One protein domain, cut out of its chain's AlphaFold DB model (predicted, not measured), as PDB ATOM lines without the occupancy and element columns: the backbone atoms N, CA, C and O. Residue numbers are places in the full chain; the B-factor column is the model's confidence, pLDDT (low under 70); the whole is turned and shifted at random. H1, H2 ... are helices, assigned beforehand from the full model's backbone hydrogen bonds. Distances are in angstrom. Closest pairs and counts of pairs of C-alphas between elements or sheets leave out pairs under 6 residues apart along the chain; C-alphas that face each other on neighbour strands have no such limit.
ATOM      1  N   GLN A   2     116.106  75.622  91.778       79.12
ATOM      2  CA  GLN A   2     115.598  75.406  90.413       79.12
ATOM      3  C   GLN A   2     115.796  76.622  89.495       79.12
ATOM      4  O   GLN A   2     116.502  76.507  88.509       79.12
ATOM      5  N   LYS A   3     115.374  77.819  89.928       84.19
ATOM      6  CA  LYS A   3     115.643  79.077  89.204       84.19
ATOM      7  C   LYS A   3     117.112  79.261  88.777       84.19
ATOM      8  O   LYS A   3     117.369  79.714  87.676       84.19
ATOM      9  N   LYS A   4     118.079  78.869  89.620       86.94
ATOM     10  CA  LYS A   4     119.508  78.963  89.272       86.94
ATOM     11  C   LYS A   4     119.930  77.953  88.206       86.94
ATOM     12  O   LYS A   4     120.891  78.237  87.506       86.94
ATOM     13  N   LEU A   5     119.281  76.787  88.148       86.56
ATOM     14  CA  LEU A   5     119.484  75.772  87.106       86.56
ATOM     15  C   LEU A   5     118.845  76.226  85.790       86.56
ATOM     16  O   LEU A   5     119.465  76.096  84.740       86.56
ATOM     17  N   ASP A   6     117.660  76.831  85.867       87.12
ATOM     18  CA  ASP A   6     116.933  77.369  84.712       87.12
ATOM     19  C   ASP A   6     117.689  78.541  84.061       87.12
ATOM     20  O   ASP A   6     117.663  78.702  82.846       87.12
ATOM     21  N   GLU A   7     118.409  79.327  84.867       91.94
ATOM     22  CA  GLU A   7     119.277  80.426  84.423       91.94
ATOM     23  C   GLU A   7     120.645  79.959  83.875       91.94
ATOM     24  O   GLU A   7     121.411  80.788  83.384       91.94
ATOM     25  N   GLN A   8     120.994  78.666  83.965       91.69
ATOM     26  CA  GLN A   8     122.249  78.157  83.388       91.69
ATOM     27  C   GLN A   8     122.207  78.131  81.858       91.69
ATOM     28  O   GLN A   8     121.145  78.112  81.239       91.69
ATOM     29  N   THR A   9     123.386  78.070  81.240       91.62
ATOM     30  CA  THR A   9     123.512  77.968  79.784       91.62
ATOM     31  C   THR A   9     122.837  76.702  79.253       91.62
ATOM     32  O   THR A   9     122.832  75.657  79.906       91.62
ATOM     33  N   SER A  10     122.301  76.765  78.032       88.00
ATOM     34  CA  SER A  10     121.682  75.599  77.386       88.00
ATOM     35  C   SER A  10     122.654  74.424  77.248       88.00
ATOM     36  O   SER A  10     122.247  73.275  77.380       88.00
ATOM     37  N   GLU A  11     123.946  74.709  77.052       91.19
ATOM     38  CA  GLU A  11     125.014  73.704  77.057       91.19
ATOM     39  C   GLU A  11     125.143  73.012  78.421       91.19
ATOM     40  O   GLU A  11     125.157  71.783  78.493       91.19
ATOM     41  N   PHE A  12     125.159  73.777  79.519       92.50
ATOM     42  CA  PHE A  12     125.181  73.208  80.865       92.50
ATOM     43  C   PHE A  12     123.957  72.325  81.110       92.50
ATOM     44  O   PHE A  12     124.100  71.218  81.632       92.50
ATOM     45  N   GLN A  13     122.767  72.804  80.735       89.50
ATOM     46  CA  GLN A  13     121.523  72.062  80.922       89.50
ATOM     47  C   GLN A  13     121.535  70.753  80.123       89.50
ATOM     48  O   GLN A  13     121.192  69.713  80.673       89.50
ATOM     49  N   ALA A  14     121.991  70.777  78.870       88.50
ATOM     50  CA  ALA A  14     122.083  69.582  78.037       88.50
ATOM     51  C   ALA A  14     123.085  68.545  78.577       88.50
ATOM     52  O   ALA A  14     122.855  67.346  78.433       88.50
ATOM     53  N   LEU A  15     124.183  68.994  79.196       92.88
ATOM     54  CA  LEU A  15     125.237  68.110  79.700       92.88
ATOM     55  C   LEU A  15     124.951  67.554  81.105       92.88
ATOM     56  O   LEU A  15     125.363  66.439  81.416       92.88
ATOM     57  N   ASN A  16     124.284  68.328  81.968       90.56
ATOM     58  CA  ASN A  16     124.195  68.034  83.406       90.56
ATOM     59  C   ASN A  16     122.774  67.744  83.905       90.56
ATOM     60  O   ASN A  16     122.616  67.281  85.036       90.56
ATOM     61  N   LEU A  17     121.739  68.037  83.113       93.12
ATOM     62  CA  LEU A  17     120.344  67.817  83.488       93.12
ATOM     63  C   LEU A  17     119.737  66.684  82.653       93.12
ATOM     64  O   LEU A  17     120.211  66.392  81.554       93.12
ATOM     65  N   PRO A  18     118.698  66.007  83.167       93.88
ATOM     66  CA  PRO A  18     118.062  64.925  82.437       93.88
ATOM     67  C   PRO A  18     117.465  65.416  81.106       93.88
ATOM     68  O   PRO A  18     116.975  66.551  81.027       93.88
ATOM     69  N   PRO A  19     117.439  64.551  80.073       92.25
ATOM     70  CA  PRO A  19     116.750  64.843  78.822       92.25
ATOM     71  C   PRO A  19     115.314  65.311  79.074       92.25
ATOM     72  O   PRO A  19     114.613  64.753  79.915       92.25
ATOM     73  N   GLY A  20     114.882  66.349  78.358       89.81
ATOM     74  CA  GLY A  20     113.553  66.945  78.520       89.81
ATOM     75  C   GLY A  20     113.468  68.072  79.557       89.81
ATOM     76  O   GLY A  20     112.501  68.831  79.534       89.81
ATOM     77  N   TYR A  21     114.481  68.269  80.413       91.19
ATOM     78  CA  TYR A  21     114.469  69.368  81.391       91.19
ATOM     79  C   TYR A  21     114.360  70.740  80.706       91.19
ATOM     80  O   TYR A  21     113.471  71.525  81.026       91.19
ATOM     81  N   ALA A  22     115.219  71.002  79.715       87.62
ATOM     82  CA  ALA A  22     115.257  72.276  78.989       87.62
ATOM     83  C   ALA A  22     113.979  72.554  78.173       87.62
ATOM     84  O   ALA A  22     113.672  73.702  77.868       87.62
ATOM     85  N   THR A  23     113.219  71.510  77.828       89.38
ATOM     86  CA  THR A  23     111.950  71.624  77.095       89.38
ATOM     87  C   THR A  23     110.736  71.709  78.019       89.38
ATOM     88  O   THR A  23     109.608  71.709  77.538       89.38
ATOM     89  N   GLY A  24     110.943  71.769  79.339       88.12
ATOM     90  CA  GLY A  24     109.863  71.872  80.316       88.12
ATOM     91  C   GLY A  24     109.146  70.553  80.611       88.12
ATOM     92  O   GLY A  24     108.018  70.582  81.099       88.12
ATOM     93  N   ASP A  25     109.763  69.402  80.318       93.88
ATOM     94  CA  ASP A  25     109.156  68.106  80.619       93.88
ATOM     95  C   ASP A  25     108.949  67.935  82.132       93.88
ATOM     96  O   ASP A  25     109.875  68.045  82.944       93.88
ATOM     97  N   ALA A  26     107.706  67.645  82.515       92.62
ATOM     98  CA  ALA A  26     107.310  67.593  83.914       92.62
ATOM     99  C   ALA A  26     108.009  66.459  84.680       92.62
ATOM    100  O   ALA A  26     108.315  66.621  85.867       92.62
ATOM    101  N   GLN A  27     108.288  65.322  84.031       93.50
ATOM    102  CA  GLN A  27     108.969  64.199  84.678       93.50
ATOM    103  C   GLN A  27     110.449  64.511  84.896       93.50
ATOM    104  O   GLN A  27     110.962  64.293  85.998       93.50
ATOM    105  N   ALA A  28     111.113  65.092  83.897       92.50
ATOM    106  CA  ALA A  28     112.494  65.545  83.991       92.50
ATOM    107  C   ALA A  28     112.661  66.582  85.113       92.50
ATOM    108  O   ALA A  28     113.504  66.395  85.994       92.50
ATOM    109  N   ILE A  29     111.803  67.609  85.167       92.19
ATOM    110  CA  ILE A  29     111.816  68.621  86.239       92.19
ATOM    111  C   ILE A  29     111.594  67.974  87.611       92.19
ATOM    112  O   ILE A  29     112.361  68.214  88.547       92.19
ATOM    113  N   THR A  30     110.582  67.110  87.734       93.38
ATOM    114  CA  THR A  30     110.274  66.419  88.997       93.38
ATOM    115  C   THR A  30     111.449  65.565  89.471       93.38
ATOM    116  O   THR A  30     111.744  65.530  90.668       93.38
ATOM    117  N   SER A  31     112.158  64.902  88.554       93.81
ATOM    118  CA  SER A  31     113.321  64.079  88.892       93.81
ATOM    119  C   SER A  31     114.472  64.912  89.474       93.81
ATOM    120  O   SER A  31     115.036  64.534  90.502       93.81
ATOM    121  N   VAL A  32     114.747  66.093  88.907       93.00
ATOM    122  CA  VAL A  32     115.757  67.035  89.418       93.00
ATOM    123  C   VAL A  32     115.364  67.552  90.797       93.00
ATOM    124  O   VAL A  32     116.166  67.497  91.731       93.00
ATOM    125  N   VAL A  33     114.115  67.998  90.962       91.31
ATOM    126  CA  VAL A  33     113.602  68.465  92.259       91.31
ATOM    127  C   VAL A  33     113.720  67.366  93.316       91.31
ATOM    128  O   VAL A  33     114.158  67.638  94.433       91.31
ATOM    129  N   LYS A  34     113.403  66.114  92.965       93.50
ATOM    130  CA  LYS A  34     113.539  64.967  93.868       93.50
ATOM    131  C   LYS A  34     114.984  64.777  94.328       93.50
ATOM    132  O   LYS A  34     115.205  64.653  95.529       93.50
ATOM    133  N   VAL A  35     115.956  64.800  93.412       93.12
ATOM    134  CA  VAL A  35     117.386  64.670  93.749       93.12
ATOM    135  C   VAL A  35     117.840  65.803  94.671       93.12
ATOM    136  O   VAL A  35     118.459  65.536  95.701       93.12
ATOM    137  N   ILE A  36     117.469  67.050  94.368       91.44
ATOM    138  CA  ILE A  36     117.797  68.212  95.207       91.44
ATOM    139  C   ILE A  36     117.217  68.045  96.616       91.44
ATOM    140  O   ILE A  36     117.926  68.234  97.603       91.44
ATOM    141  N   CYS A  37     115.942  67.674  96.732       92.38
ATOM    142  CA  CYS A  37     115.291  67.457  98.023       92.38
ATOM    143  C   CYS A  37     115.947  66.320  98.816       92.38
ATOM    144  O   CYS A  37     116.139  66.448 100.027       92.38
ATOM    145  N   SER A  38     116.320  65.225  98.149       94.56
ATOM    146  CA  SER A  38     117.047  64.115  98.769       94.56
ATOM    147  C   SER A  38     118.416  64.551  99.292       94.56
ATOM    148  O   SER A  38     118.736  64.241 100.440       94.56
ATOM    149  N   GLN A  39     119.180  65.318  98.509       92.94
ATOM    150  CA  GLN A  39     120.479  65.838  98.938       92.94
ATOM    151  C   GLN A  39     120.332  66.808 100.113       92.94
ATOM    152  O   GLN A  39     120.986  66.636 101.135       92.94
ATOM    153  N   LEU A  40     119.395  67.759 100.039       92.19
ATOM    154  CA  LEU A  40     119.124  68.692 101.136       92.19
ATOM    155  C   LEU A  40     118.733  67.975 102.431       92.19
ATOM    156  O   LEU A  40     119.121  68.404 103.518       92.19
ATOM    157  N   LYS A  41     117.956  66.889 102.338       92.69
ATOM    158  CA  LYS A  41     117.617  66.068 103.504       92.69
ATOM    159  C   LYS A  41     118.870  65.414 104.088       92.69
ATOM    160  O   LYS A  41     119.060  65.483 105.301       92.69
ATOM    161  N   ALA A  42     119.721  64.832 103.243       93.25
ATOM    162  CA  ALA A  42     120.980  64.225 103.669       93.25
ATOM    163  C   ALA A  42     121.908  65.251 104.341       93.25
ATOM    164  O   ALA A  42     122.388  64.999 105.447       93.25
ATOM    165  N   ASP A  43     122.072  66.429 103.739       93.31
ATOM    166  CA  ASP A  43     122.910  67.513 104.256       93.31
ATOM    167  C   ASP A  43     122.394  68.032 105.598       93.31
ATOM    168  O   ASP A  43     123.170  68.207 106.532       93.31
ATOM    169  N   LYS A  44     121.073  68.220 105.747       93.31
ATOM    170  CA  LYS A  44     120.464  68.599 107.033       93.31
ATOM    171  C   LYS A  44     120.731  67.546 108.104       93.31
ATOM    172  O   LYS A  44     121.155  67.884 109.208       93.31
ATOM    173  N   THR A  45     120.513  66.268 107.799       93.44
ATOM    174  CA  THR A  45     120.793  65.178 108.743       93.44
ATOM    175  C   THR A  45     122.272  65.139 109.126       93.44
ATOM    176  O   THR A  45     122.592  64.984 110.305       93.44
ATOM    177  N   TYR A  46     123.177  65.305 108.163       94.81
ATOM    178  CA  TYR A  46     124.614  65.344 108.416       94.81
ATOM    179  C   TYR A  46     125.009  66.558 109.265       94.81
ATOM    180  O   TYR A  46     125.732  66.412 110.249       94.81
ATOM    181  N   PHE A  47     124.448  67.729 108.972       95.81
ATOM    182  CA  PHE A  47     124.695  68.949 109.727       95.81
ATOM    183  C   PHE A  47     124.255  68.831 111.192       95.81
ATOM    184  O   PHE A  47     125.017  69.189 112.088       95.81
ATOM    185  N   ALA A  48     123.079  68.256 111.469       94.75
ATOM    186  CA  ALA A  48     122.652  67.985 112.847       94.75
ATOM    187  C   ALA A  48     123.629  67.058 113.589       94.75
ATOM    188  O   ALA A  48     123.961  67.320 114.745       94.75
ATOM    189  N   LYS A  49     124.127  66.006 112.924       92.69
ATOM    190  CA  LYS A  49     125.137  65.108 113.503       92.69
ATOM    191  C   LYS A  49     126.441  65.844 113.806       92.69
ATOM    192  O   LYS A  49     127.004  65.653 114.877       92.69
ATOM    193  N   LEU A  50     126.901  66.714 112.903       94.62
ATOM    194  CA  LEU A  50     128.095  67.532 113.132       94.62
ATOM    195  C   LEU A  50     127.929  68.464 114.336       94.62
ATOM    196  O   LEU A  50     128.843  68.568 115.148       94.62
ATOM    197  N   LEU A  51     126.772  69.115 114.480       95.25
ATOM    198  CA  LEU A  51     126.493  70.012 115.607       95.25
ATOM    199  C   LEU A  51     126.487  69.278 116.954       95.25
ATOM    200  O   LEU A  51     126.916  69.834 117.964       95.25
ATOM    201  N   LEU A  52     126.023  68.028 116.969       91.38
ATOM    202  CA  LEU A  52     125.941  67.205 118.175       91.38
ATOM    203  C   LEU A  52     127.165  66.322 118.414       91.38
ATOM    204  O   LEU A  52     127.162  65.579 119.392       91.38
ATOM    205  N   ILE A  53     128.209  66.435 117.591       87.06
ATOM    206  CA  ILE A  53     129.367  65.540 117.628       87.06
ATOM    207  C   ILE A  53     129.932  65.382 119.049       87.06
ATOM    208  O   ILE A  53     130.310  66.363 119.703       87.06
TER     209      ILE A  53
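What this domain is: This is residues 2 to 53 of the 206 residues of an uncharacterized protein of Puccinia sorghi (UniProt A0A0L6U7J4). One long straight helix, H3, has a small head at its first end, made of the short helices H1 and H2 and the link after H2; residues 37 to 53 stick out from it as a free arm that makes the length. The printed part has 52 residues with three named helices, H1, H2 and H3 in chain order, and no named strand: all helix. It is loose, with a radius of gyration of the C-alphas of 14.2 A, and spans 44 by 20 by 16 A.

Where its parts are: H1 is residues 2 to 6, 6.2 A long, beginning at C-alpha 2 (115.598, 75.406, 90.413). H2 is residues 10 to 16, 10.0 A. H3 is residues 26 to 51, 37.1 A, ending at C-alpha 51 (126.493, 70.012, 115.607).

How they stand to each other: H1 and H2 are close but not clearly touching; their closest C-alphas, of Leu 5 and Gln 13, are 7.5 A apart. H1 and H3 are close but not clearly touching, the closest C-alphas being those of Gln 2 and Val 33, 7.5 A. H2 and H3 are apart. In H1, H2 and H3 every O i to N i+4 pair is within hydrogen-bond range.

The domain as a whole: The C-alphas farthest apart, of Thr 23 and Ile 53, are 44.5 A apart. The printed part has no cut. The link from H1 to H2 is tight, that from H2 to H3 short. No printed residue is under pLDDT 70.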